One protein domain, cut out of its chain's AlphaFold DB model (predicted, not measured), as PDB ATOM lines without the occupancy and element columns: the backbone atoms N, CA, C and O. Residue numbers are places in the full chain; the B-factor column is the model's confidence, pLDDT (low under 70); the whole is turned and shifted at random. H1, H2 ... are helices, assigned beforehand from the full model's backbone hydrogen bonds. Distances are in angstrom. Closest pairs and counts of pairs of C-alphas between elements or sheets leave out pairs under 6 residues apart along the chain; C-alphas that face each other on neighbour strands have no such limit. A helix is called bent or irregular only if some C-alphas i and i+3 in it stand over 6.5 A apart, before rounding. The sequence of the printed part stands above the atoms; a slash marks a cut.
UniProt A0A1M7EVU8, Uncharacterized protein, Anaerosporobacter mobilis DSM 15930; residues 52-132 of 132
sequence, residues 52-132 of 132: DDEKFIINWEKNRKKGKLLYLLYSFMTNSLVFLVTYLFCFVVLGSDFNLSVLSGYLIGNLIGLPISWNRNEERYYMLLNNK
ATOM      1  N   ASP A  52      92.609  77.440 148.323       75.12
ATOM      2  CA  ASP A  52      92.931  78.230 147.125       75.12
ATOM      3  C   ASP A  52      91.743  78.182 146.154       75.12
ATOM      4  O   ASP A  52      91.231  77.089 145.911       75.12
ATOM      5  N   ASP A  53      91.266  79.326 145.660       83.19
ATOM      6  CA  ASP A  53      90.014  79.399 144.899       83.19
ATOM      7  C   ASP A  53      90.024  78.460 143.685       83.19
ATOM      8  O   ASP A  53      89.006  77.843 143.379       83.19
ATOM      9  N   GLU A  54      91.184  78.235 143.061       82.12
ATOM     10  CA  GLU A  54      91.324  77.247 141.986       82.12
ATOM     11  C   GLU A  54      91.154  75.812 142.485       82.12
ATOM     12  O   GLU A  54      90.412  75.020 141.900       82.12
ATOM     13  N   LYS A  55      91.789  75.472 143.612       83.38
ATOM     14  CA  LYS A  55      91.625  74.157 144.246       83.38
ATOM     15  C   LYS A  55      90.198  73.957 144.748       83.38
ATOM     16  O   LYS A  55      89.696  72.835 144.694       83.38
ATOM     17  N   PHE A  56      89.546  75.016 145.227       87.44
ATOM     18  CA  PHE A  56      88.142  74.990 145.611       87.44
ATOM     19  C   PHE A  56      87.267  74.697 144.395       87.44
ATOM     20  O   PHE A  56      86.501  73.744 144.466       87.44
ATOM     21  N   ILE A  57      87.420  75.433 143.287       90.25
ATOM     22  CA  ILE A  57      86.675  75.199 142.040       90.25
ATOM     23  C   ILE A  57      86.833  73.739 141.601       90.25
ATOM     24  O   ILE A  57      85.834  73.041 141.454       90.25
ATOM     25  N   ILE A  58      88.070  73.242 141.490       89.94
ATOM     26  CA  ILE A  58      88.354  71.870 141.036       89.94
ATOM     27  C   ILE A  58      87.720  70.822 141.966       89.94
ATOM     28  O   ILE A  58      87.108  69.855 141.505       89.94
ATOM     29  N   ASN A  59      87.868  70.973 143.284       88.69
ATOM     30  CA  ASN A  59      87.326  70.004 144.240       88.69
ATOM     31  C   ASN A  59      85.804  70.082 144.341       88.69
ATOM     32  O   ASN A  59      85.139  69.047 144.435       88.69
ATOM     33  N   TRP A  60      85.248  71.291 144.322       93.25
ATOM     34  CA  TRP A  60      83.812  71.496 144.383       93.25
ATOM     35  C   TRP A  60      83.143  70.961 143.123       93.25
ATOM     36  O   TRP A  60      82.189  70.204 143.240       93.25
ATOM     37  N   GLU A  61      83.695  71.210 141.935       94.88
ATOM     38  CA  GLU A  61      83.195  70.647 140.678       94.88
ATOM     39  C   GLU A  61      83.152  69.108 140.714       94.88
ATOM     40  O   GLU A  61      82.144  68.500 140.346       94.88
ATOM     41  N   LYS A  62      84.205  68.457 141.233       92.25
ATOM     42  CA  LYS A  62      84.219  66.995 141.430       92.25
ATOM     43  C   LYS A  62      83.097  66.527 142.358       92.25
ATOM     44  O   LYS A  62      82.462  65.512 142.080       92.25
ATOM     45  N   ASN A  63      82.850  67.241 143.452       89.19
ATOM     46  CA  ASN A  63      81.783  66.904 144.396       89.19
ATOM     47  C   ASN A  63      80.387  67.178 143.820       89.19
ATOM     48  O   ASN A  63      79.481  66.375 144.026       89.19
ATOM     49  N   ARG A  64      80.223  68.246 143.032       94.00
ATOM     50  CA  ARG A  64      78.983  68.558 142.311       94.00
ATOM     51  C   ARG A  64      78.599  67.468 141.325       94.00
ATOM     52  O   ARG A  64      77.450  67.034 141.330       94.00
ATOM     53  N   LYS A  65      79.562  66.977 140.536       94.75
ATOM     54  CA  LYS A  65      79.352  65.888 139.563       94.75
ATOM     55  C   LYS A  65      78.877  64.586 140.215       94.75
ATOM     56  O   LYS A  65      78.143  63.832 139.592       94.75
ATOM     57  N   LYS A  66      79.251  64.340 141.475       91.56
ATOM     58  CA  LYS A  66      78.766  63.195 142.267       91.56
ATOM     59  C   LYS A  66      77.321  63.358 142.759       91.56
ATOM     60  O   LYS A  66      76.712  62.383 143.188       91.56
ATOM     61  N   GLY A  67      76.778  64.571 142.698       93.44
ATOM     62  CA  GLY A  67      75.409  64.892 143.079       93.44
ATOM     63  C   GLY A  67      75.247  65.317 144.541       93.44
ATOM     64  O   GLY A  67      75.980  64.900 145.442       93.44
ATOM     65  N   LYS A  68      74.221  66.146 144.771       93.56
ATOM     66  CA  LYS A  68      73.893  66.729 146.081       93.56
ATOM     67  C   LYS A  68      73.643  65.665 147.146       93.56
ATOM     68  O   LYS A  68      74.201  65.752 148.232       93.56
ATOM     69  N   LEU A  69      72.839  64.649 146.833       92.81
ATOM     70  CA  LEU A  69      72.487  63.601 147.793       92.81
ATOM     71  C   LEU A  69      73.726  62.843 148.293       92.81
ATOM     72  O   LEU A  69      73.891  62.671 149.497       92.81
ATOM     73  N   LEU A  70      74.620  62.451 147.380       90.44
ATOM     74  CA  LEU A  70      75.833  61.710 147.730       90.44
ATOM     75  C   LEU A  70      76.771  62.551 148.605       90.44
ATOM     76  O   LEU A  70      77.312  62.052 149.590       90.44
ATOM     77  N   TYR A  71      76.928  63.838 148.282       91.62
ATOM     78  CA  TYR A  71      77.696  64.768 149.111       91.62
ATOM     79  C   TYR A  71      77.104  64.911 150.514       91.62
ATOM     80  O   TYR A  71      77.848  64.858 151.494       91.62
ATOM     81  N   LEU A  72      75.782  65.092 150.620       92.38
ATOM     82  CA  LEU A  72      75.106  65.254 151.906       92.38
ATOM     83  C   LEU A  72      75.263  63.996 152.764       92.38
ATOM     84  O   LEU A  72      75.637  64.114 153.924       92.38
ATOM     85  N   LEU A  73      75.069  62.806 152.189       89.19
ATOM     86  CA  LEU A  73      75.258  61.534 152.891       89.19
ATOM     87  C   LEU A  73      76.706  61.347 153.355       89.19
ATOM     88  O   LEU A  73      76.942  61.060 154.526       89.19
ATOM     89  N   TYR A  74      77.679  61.555 152.464       85.62
ATOM     90  CA  TYR A  74      79.093  61.417 152.809       85.62
ATOM     91  C   TYR A  74      79.510  62.397 153.912       85.62
ATOM     92  O   TYR A  74      80.179  62.015 154.875       85.62
ATOM     93  N   SER A  75      79.072  63.651 153.804       87.44
ATOM     94  CA  SER A  75      79.366  64.691 154.793       87.44
ATOM     95  C   SER A  75      78.679  64.403 156.125       87.44
ATOM     96  O   SER A  75      79.294  64.564 157.173       87.44
ATOM     97  N   PHE A  76      77.436  63.912 156.099       90.62
ATOM     98  CA  PHE A  76      76.701  63.514 157.295       90.62
ATOM     99  C   PHE A  76      77.405  62.381 158.035       90.62
ATOM    100  O   PHE A  76      77.642  62.506 159.236       90.62
ATOM    101  N   MET A  77      77.795  61.319 157.327       85.12
ATOM    102  CA  MET A  77      78.512  60.182 157.913       85.12
ATOM    103  C   MET A  77      79.866  60.607 158.483       85.12
ATOM    104  O   MET A  77      80.176  60.297 159.629       85.12
ATOM    105  N   THR A  78      80.643  61.376 157.717       83.94
ATOM    106  CA  THR A  78      81.980  61.828 158.132       83.94
ATOM    107  C   THR A  78      81.904  62.732 159.360       83.94
ATOM    108  O   THR A  78      82.574  62.477 160.360       83.94
ATOM    109  N   ASN A  79      81.038  63.747 159.329       85.94
ATOM    110  CA  ASN A  79      80.833  64.646 160.461       85.94
ATOM    111  C   ASN A  79      80.328  63.868 161.684       85.94
ATOM    112  O   ASN A  79      80.797  64.094 162.799       85.94
ATOM    113  N   SER A  80      79.384  62.941 161.507       87.06
ATOM    114  CA  SER A  80      78.840  62.156 162.622       87.06
ATOM    115  C   SER A  80      79.883  61.246 163.253       87.06
ATOM    116  O   SER A  80      79.929  61.148 164.476       87.06
ATOM    117  N   LEU A  81      80.774  60.655 162.455       81.94
ATOM    118  CA  LEU A  81      81.883  59.855 162.962       81.94
ATOM    119  C   LEU A  81      82.870  60.703 163.775       81.94
ATOM    120  O   LEU A  81      83.218  60.329 164.892       81.94
ATOM    121  N   VAL A  82      83.286  61.860 163.250       85.62
ATOM    122  CA  VAL A  82      84.202  62.775 163.957       85.62
ATOM    123  C   VAL A  82      83.596  63.236 165.281       85.62
ATOM    124  O   VAL A  82      84.274  63.232 166.313       85.62
ATOM    125  N   PHE A  83      82.311  63.593 165.272       87.88
ATOM    126  CA  PHE A  83      81.600  63.971 166.484       87.88
ATOM    127  C   PHE A  83      81.520  62.815 167.474       87.88
ATOM    128  O   PHE A  83      81.846  63.014 168.635       87.88
ATOM    129  N   LEU A  84      81.160  61.608 167.028       82.00
ATOM    130  CA  LEU A  84      81.069  60.435 167.895       82.00
ATOM    131  C   LEU A  84      82.412  60.126 168.565       82.00
ATOM    132  O   LEU A  84      82.451  59.921 169.771       82.00
ATOM    133  N   VAL A  85      83.514  60.152 167.810       80.81
ATOM    134  CA  VAL A  85      84.864  59.936 168.356       80.81
ATOM    135  C   VAL A  85      85.214  61.012 169.383       80.81
ATOM    136  O   VAL A  85      85.679  60.692 170.474       80.81
ATOM    137  N   THR A  86      84.946  62.281 169.067       83.88
ATOM    138  CA  THR A  86      85.198  63.407 169.982       83.88
ATOM    139  C   THR A  86      84.352  63.290 171.249       83.88
ATOM    140  O   THR A  86      84.834  63.503 172.357       83.88
ATOM    141  N   TYR A  87      83.090  62.914 171.093       83.88
ATOM    142  CA  TYR A  87      82.129  62.783 172.172       83.88
ATOM    143  C   TYR A  87      82.468  61.611 173.100       83.88
ATOM    144  O   TYR A  87      82.456  61.775 174.316       83.88
ATOM    145  N   LEU A  88      82.862  60.461 172.542       77.50
ATOM    146  CA  LEU A  88      83.355  59.317 173.312       77.50
ATOM    147  C   LEU A  88      84.676  59.628 174.017       77.50
ATOM    148  O   LEU A  88      84.850  59.241 175.167       77.50
ATOM    149  N   PHE A  89      85.588  60.357 173.369       77.38
ATOM    150  CA  PHE A  89      86.807  60.831 174.020       77.38
ATOM    151  C   PHE A  89      86.477  61.714 175.227       77.38
ATOM    152  O   PHE A  89      87.013  61.490 176.309       77.38
ATOM    153  N   CYS A  90      85.550  62.665 175.081       77.50
ATOM    154  CA  CYS A  90      85.086  63.486 176.197       77.50
ATOM    155  C   CYS A  90      84.457  62.634 177.312       77.50
ATOM    156  O   CYS A  90      84.816  62.798 178.473       77.50
ATOM    157  N   PHE A  91      83.592  61.681 176.961       74.56
ATOM    158  CA  PHE A  91      82.970  60.761 177.914       74.56
ATOM    159  C   PHE A  91      84.009  59.963 178.715       74.56
ATOM    160  O   PHE A  91      83.993  59.983 179.943       74.56
ATOM    161  N   VAL A  92      84.954  59.313 178.030       71.12
ATOM    162  CA  VAL A  92      85.942  58.418 178.653       71.12
ATOM    163  C   VAL A  92      87.034  59.188 179.396       71.12
ATOM    164  O   VAL A  92      87.402  58.818 180.505       71.12
ATOM    165  N   VAL A  93      87.575  60.248 178.792       69.00
ATOM    166  CA  VAL A  93      88.764  60.944 179.311       69.00
ATOM    167  C   VAL A  93      88.392  62.056 180.285       69.00
ATOM    168  O   VAL A  93      89.130  62.304 181.237       69.00
ATOM    169  N   LEU A  94      87.255  62.725 180.079       68.06
ATOM    170  CA  LEU A  94      86.803  63.817 180.950       68.06
ATOM    171  C   LEU A  94      85.808  63.345 182.015       68.06
ATOM    172  O   LEU A  94      85.451  64.136 182.888       68.06
ATOM    173  N   GLY A  95      85.358  62.087 181.941       72.19
ATOM    174  CA  GLY A  95      84.324  61.545 182.823       72.19
ATOM    175  C   GLY A  95      83.000  62.297 182.698       72.19
ATOM    176  O   GLY A  95      82.284  62.433 183.685       72.19
ATOM    177  N   SER A  96      82.708  62.871 181.525       72.12
ATOM    178  CA  SER A  96      81.449  63.584 181.300       72.12
ATOM    179  C   SER A  96      80.294  62.596 181.200       72.12
ATOM    180  O   SER A  96      80.450  61.569 180.546       72.12
ATOM    181  N   ASP A  97      79.124  62.929 181.738       82.00
ATOM    182  CA  ASP A  97      77.941  62.081 181.591       82.00
ATOM    183  C   ASP A  97      77.501  61.959 180.130       82.00
ATOM    184  O   ASP A  97      77.560  62.913 179.344       82.00
ATOM    185  N   PHE A  98      76.996  60.780 179.773       82.00
ATOM    186  CA  PHE A  98      76.367  60.583 178.477       82.00
ATOM    187  C   PHE A  98      75.065  61.394 178.416       82.00
ATOM    188  O   PHE A  98      74.070  61.076 179.064       82.00
ATOM    189  N   ASN A  99      75.063  62.440 177.598       85.50
ATOM    190  CA  ASN A  99      73.933  63.316 177.354       85.50
ATOM    191  C   ASN A  99      73.312  63.066 175.968       85.50
ATOM    192  O   ASN A  99      73.810  63.515 174.931       85.50
ATOM    193  N   LEU A 100      72.164  62.389 175.959       85.88
ATOM    194  CA  LEU A 100      71.424  62.102 174.730       85.88
ATOM    195  C   LEU A 100      70.957  63.376 174.003       85.88
ATOM    196  O   LEU A 100      70.884  63.377 172.777       85.88
ATOM    197  N   SER A 101      70.682  64.466 174.727       90.31
ATOM    198  CA  SER A 101      70.270  65.747 174.140       90.31
ATOM    199  C   SER A 101      71.389  66.412 173.338       90.31
ATOM    200  O   SER A 101      71.122  67.054 172.325       90.31
ATOM    201  N   VAL A 102      72.649  66.241 173.751       88.62
ATOM    202  CA  VAL A 102      73.816  66.732 172.999       88.62
ATOM    203  C   VAL A 102      73.962  65.962 171.687       88.62
ATOM    204  O   VAL A 102      74.152  66.566 170.631       88.62
ATOM    205  N   LEU A 103      73.805  64.637 171.739       87.31
ATOM    206  CA  LEU A 103      73.845  63.789 170.551       87.31
ATOM    207  C   LEU A 103      72.698  64.115 169.582       87.31
ATOM    208  O   LEU A 103      72.936  64.308 168.390       87.31
ATOM    209  N   SER A 104      71.461  64.220 170.073       90.62
ATOM    210  CA  SER A 104      70.299  64.510 169.225       90.62
ATOM    211  C   SER A 104      70.340  65.925 168.646       90.62
ATOM    212  O   SER A 104      70.079  66.101 167.454       90.62
ATOM    213  N   GLY A 105      70.747  66.919 169.440       94.31
ATOM    214  CA  GLY A 105      70.941  68.295 168.982       94.31
ATOM    215  C   GLY A 105      71.989  68.391 167.874       94.31
ATOM    216  O   GLY A 105      71.758  69.054 166.861       94.31
ATOM    217  N   TYR A 106      73.105  67.669 168.014       93.88
ATOM    218  CA  TYR A 106      74.119  67.582 166.969       93.88
ATOM    219  C   TYR A 106      73.572  66.972 165.672       93.88
ATOM    220  O   TYR A 106      73.772  67.541 164.599       93.88
ATOM    221  N   LEU A 107      72.858  65.845 165.753       91.81
ATOM    222  CA  LEU A 107      72.312  65.173 164.569       91.81
ATOM    223  C   LEU A 107      71.322  66.068 163.813       91.81
ATOM    224  O   LEU A 107      71.430  66.196 162.593       91.81
ATOM    225  N   ILE A 108      70.412  66.739 164.526       94.38
ATOM    226  CA  ILE A 108      69.468  67.696 163.929       94.38
ATOM    227  C   ILE A 108      70.225  68.868 163.293       94.38
ATOM    228  O   ILE A 108      69.966  69.227 162.144       94.38
ATOM    229  N   GLY A 109      71.203  69.432 164.007       94.62
ATOM    230  CA  GLY A 109      72.038  70.519 163.498       94.62
ATOM    231  C   GLY A 109      72.794  70.132 162.224       94.62
ATOM    232  O   GLY A 109      72.857  70.919 161.283       94.62
ATOM    233  N   ASN A 110      73.307  68.905 162.150       92.56
ATOM    234  CA  ASN A 110      74.008  68.382 160.980       92.56
ATOM    235  C   ASN A 110      73.048  68.181 159.790       92.56
ATOM    236  O   ASN A 110      73.365  68.579 158.669       92.56
ATOM    237  N   LEU A 111      71.839  67.657 160.033       92.44
ATOM    238  CA  LEU A 111      70.804  67.505 159.001       92.44
ATOM    239  C   LEU A 111      70.390  68.846 158.379       92.44
ATOM    240  O   LEU A 111      70.189  68.917 157.169       92.44
ATOM    241  N   ILE A 112      70.288  69.907 159.184       94.69
ATOM    242  CA  ILE A 112      69.909  71.249 158.714       94.69
ATOM    243  C   ILE A 112      71.107  71.984 158.095       94.69
ATOM    244  O   ILE A 112      70.987  72.629 157.052       94.69
ATOM    245  N   GLY A 113      72.281  71.886 158.716       93.00
ATOM    246  CA  GLY A 113      73.477  72.630 158.323       93.00
ATOM    247  C   GLY A 113      74.086  72.167 157.000       93.00
ATOM    248  O   GLY A 113      74.610  72.989 156.246       93.00
ATOM    249  N   LEU A 114      74.000  70.875 156.671       93.50
ATOM    250  CA  LEU A 114      74.592  70.336 155.444       93.50
ATOM    251  C   LEU A 114      73.934  70.864 154.154       93.50
ATOM    252  O   LEU A 114      74.675  71.305 153.269       93.50
ATOM    253  N   PRO A 115      72.592  70.901 154.019       94.81
ATOM    254  CA  PRO A 115      71.928  71.556 152.893       94.81
ATOM    255  C   PRO A 115      72.307  73.032 152.737       94.81
ATOM    256  O   PRO A 115      72.554  73.481 151.617       94.81
ATOM    257  N   ILE A 116      72.403  73.769 153.847       94.25
ATOM    258  CA  ILE A 116      72.812  75.180 153.842       94.25
ATOM    259  C   ILE A 116      74.258  75.304 153.352       94.25
ATOM    260  O   ILE A 116      74.558  76.126 152.486       94.25
ATOM    261  N   SER A 117      75.158  74.451 153.850       90.75
ATOM    262  CA  SER A 117      76.553  74.444 153.414       90.75
ATOM    263  C   SER A 117      76.699  74.094 151.935       90.75
ATOM    264  O   SER A 117      77.584  74.646 151.287       90.75
ATOM    265  N   TRP A 118      75.872  73.192 151.400       94.75
ATOM    266  CA  TRP A 118      75.852  72.906 149.966       94.75
ATOM    267  C   TRP A 118      75.508  74.160 149.164       94.75
ATOM    268  O   TRP A 118      76.258  74.528 148.267       94.75
ATOM    269  N   ASN A 119      74.409  74.836 149.513       95.00
ATOM    270  CA  ASN A 119      73.957  76.027 148.793       95.00
ATOM    271  C   ASN A 119      75.009  77.147 148.850       95.00
ATOM    272  O   ASN A 119      75.366  77.702 147.817       95.00
ATOM    273  N   ARG A 120      75.602  77.395 150.024       92.81
ATOM    274  CA  ARG A 120      76.687  78.375 150.183       92.81
ATOM    275  C   ARG A 120      77.907  78.053 149.313       92.81
ATOM    276  O   ARG A 120      78.566  78.953 148.797       92.81
ATOM    277  N   ASN A 121      78.237  76.772 149.162       92.62
ATOM    278  CA  ASN A 121      79.349  76.351 148.316       92.62
ATOM    279  C   ASN A 121      79.010  76.469 146.818       92.62
ATOM    280  O   ASN A 121      79.888  76.856 146.049       92.62
ATOM    281  N   GLU A 122      77.760  76.210 146.408       95.94
ATOM    282  CA  GLU A 122      77.280  76.508 145.046       95.94
ATOM    283  C   GLU A 122      77.393  78.004 144.734       95.94
ATOM    284  O   GLU A 122      77.963  78.374 143.711       95.94
ATOM    285  N   GLU A 123      76.907  78.865 145.630       94.56
ATOM    286  CA  GLU A 123      76.987  80.323 145.480       94.56
ATOM    287  C   GLU A 123      78.437  80.784 145.316       94.56
ATOM    288  O   GLU A 123      78.767  81.467 144.345       94.56
ATOM    289  N   ARG A 124      79.332  80.339 146.210       90.69
ATOM    290  CA  ARG A 124      80.765  80.646 146.112       90.69
ATOM    291  C   ARG A 124      81.357  80.164 144.788       90.69
ATOM    292  O   ARG A 124      82.158  80.877 144.192       90.69
ATOM    293  N   TYR A 125      80.989  78.972 144.329       93.25
ATOM    294  CA  TYR A 125      81.488  78.417 143.072       93.25
ATOM    295  C   TYR A 125      81.117  79.290 141.872       93.25
ATOM    296  O   TYR A 125      81.997  79.645 141.093       93.25
ATOM    297  N   TYR A 126      79.851  79.696 141.748       94.38
ATOM    298  CA  TYR A 126      79.421  80.561 140.644       94.38
ATOM    299  C   TYR A 126      80.009  81.970 140.734       94.38
ATOM    300  O   TYR A 126      80.412  82.521 139.714       94.38
ATOM    301  N   MET A 127      80.138  82.534 141.941       92.19
ATOM    302  CA  MET A 127      80.819  83.821 142.130       92.19
ATOM    303  C   MET A 127      82.273  83.775 141.648       92.19
ATOM    304  O   MET A 127      82.732  84.700 140.986       92.19
ATOM    305  N   LEU A 128      82.999  82.697 141.952       88.69
ATOM    306  CA  LEU A 128      84.395  82.544 141.539       88.69
ATOM    307  C   LEU A 128      84.556  82.260 140.041       88.69
ATOM    308  O   LEU A 128      85.607  82.573 139.491       88.69
ATOM    309  N   LEU A 129      83.551  81.673 139.384       90.38
ATOM    310  CA  LEU A 129      83.558  81.499 137.930       90.38
ATOM    311  C   LEU A 129      83.228  82.792 137.181       90.38
ATOM    312  O   LEU A 129      83.845  83.053 136.160       90.38
ATOM    313  N   ASN A 130      82.289  83.598 137.685       84.50
ATOM    314  CA  ASN A 130      81.854  84.835 137.023       84.50
ATOM    315  C   ASN A 130      82.838  86.006 137.199       84.50
ATOM    316  O   ASN A 130      82.773  86.972 136.448       84.50
ATOM    317  N   ASN A 131      83.713  85.939 138.207       70.00
ATOM    318  CA  ASN A 131      84.748  86.944 138.479       70.00
ATOM    319  C   ASN A 131      86.112  86.601 137.839       70.00
ATOM    320  O   ASN A 131      87.110  87.247 138.167       70.00
ATOM    321  N   LYS A 132      86.171  85.565 136.995       55.28
ATOM    322  CA  LYS A 132      87.335  85.209 136.171       55.28
ATOM    323  C   LYS A 132      87.129  85.688 134.742       55.28
ATOM    324  O   LYS A 132      88.146  86.102 134.148       55.28
TER     325      LYS A 132
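This is residues 52 to 132 of the 132 residues of an uncharacterized protein of Anaerosporobacter mobilis DSM 15930 (UniProt A0A1M7EVU8). A long helical hairpin, H2 and H3, splays open as a V towards its own link, and the short helix H1 is set steeply against the last part of H3 at the other end. H3, with a kink, runs along most of the rod-like outline; H2 meets it along its first half, then diverges until residues 95 to 99 bridge the gap. The printed part has 81 residues with three named helices, H1, H2 and H3 in chain order, and no named strand: all helix. It is loose, with a radius of gyration of the C-alphas of 16.4 A and spans of 52 by 22 by 19 A.

Find C-alpha 100 at (71.424, 62.102, 174.730); from there H3, residues 100 to 130, runs 45.2 A to C-alpha 130 at (81.854, 84.835, 137.023). H2, residues 68 to 94, covers 37.3 A. H1, residues 53 to 65, begins at (90.014, 79.399, 144.899) and covers 18.0 A.

Look at residue 113, near which H3 has a kink of 31 degrees; H3 is neither bent nor irregular, but only just: C-alphas 112 and 115 are 6.2 A apart. H2, with residues 68 to 80 alone, touches residues 107 to 118 of H3; their closest C-alphas, of Leu 72 and Leu 114, are 6.2 A apart. This helical hairpin runs opposite ways at a steep tilt of 43 degrees. Residues 121 to 128 alone of H3 touch H1, closest at the C-alphas of Tyr 125 and Ile 57, 6.2 A apart; the steep tilt of 67 degrees is only just short of perpendicular. H1 and H2 are close but not clearly touching, with the C-alphas of Asn 63 and Tyr 71 6.6 A apart. Every O i to N i+4 pair is within hydrogen-bond range in H1 and H2, and 25 of 27 in H3.

The C-alphas of Gly 95 and Lys 132, the two farthest apart, are 52.4 A apart. The printed part has no cut, and both links are tight. Look for low confidence, pLDDT under 70, at residues 93 to 94 and 132.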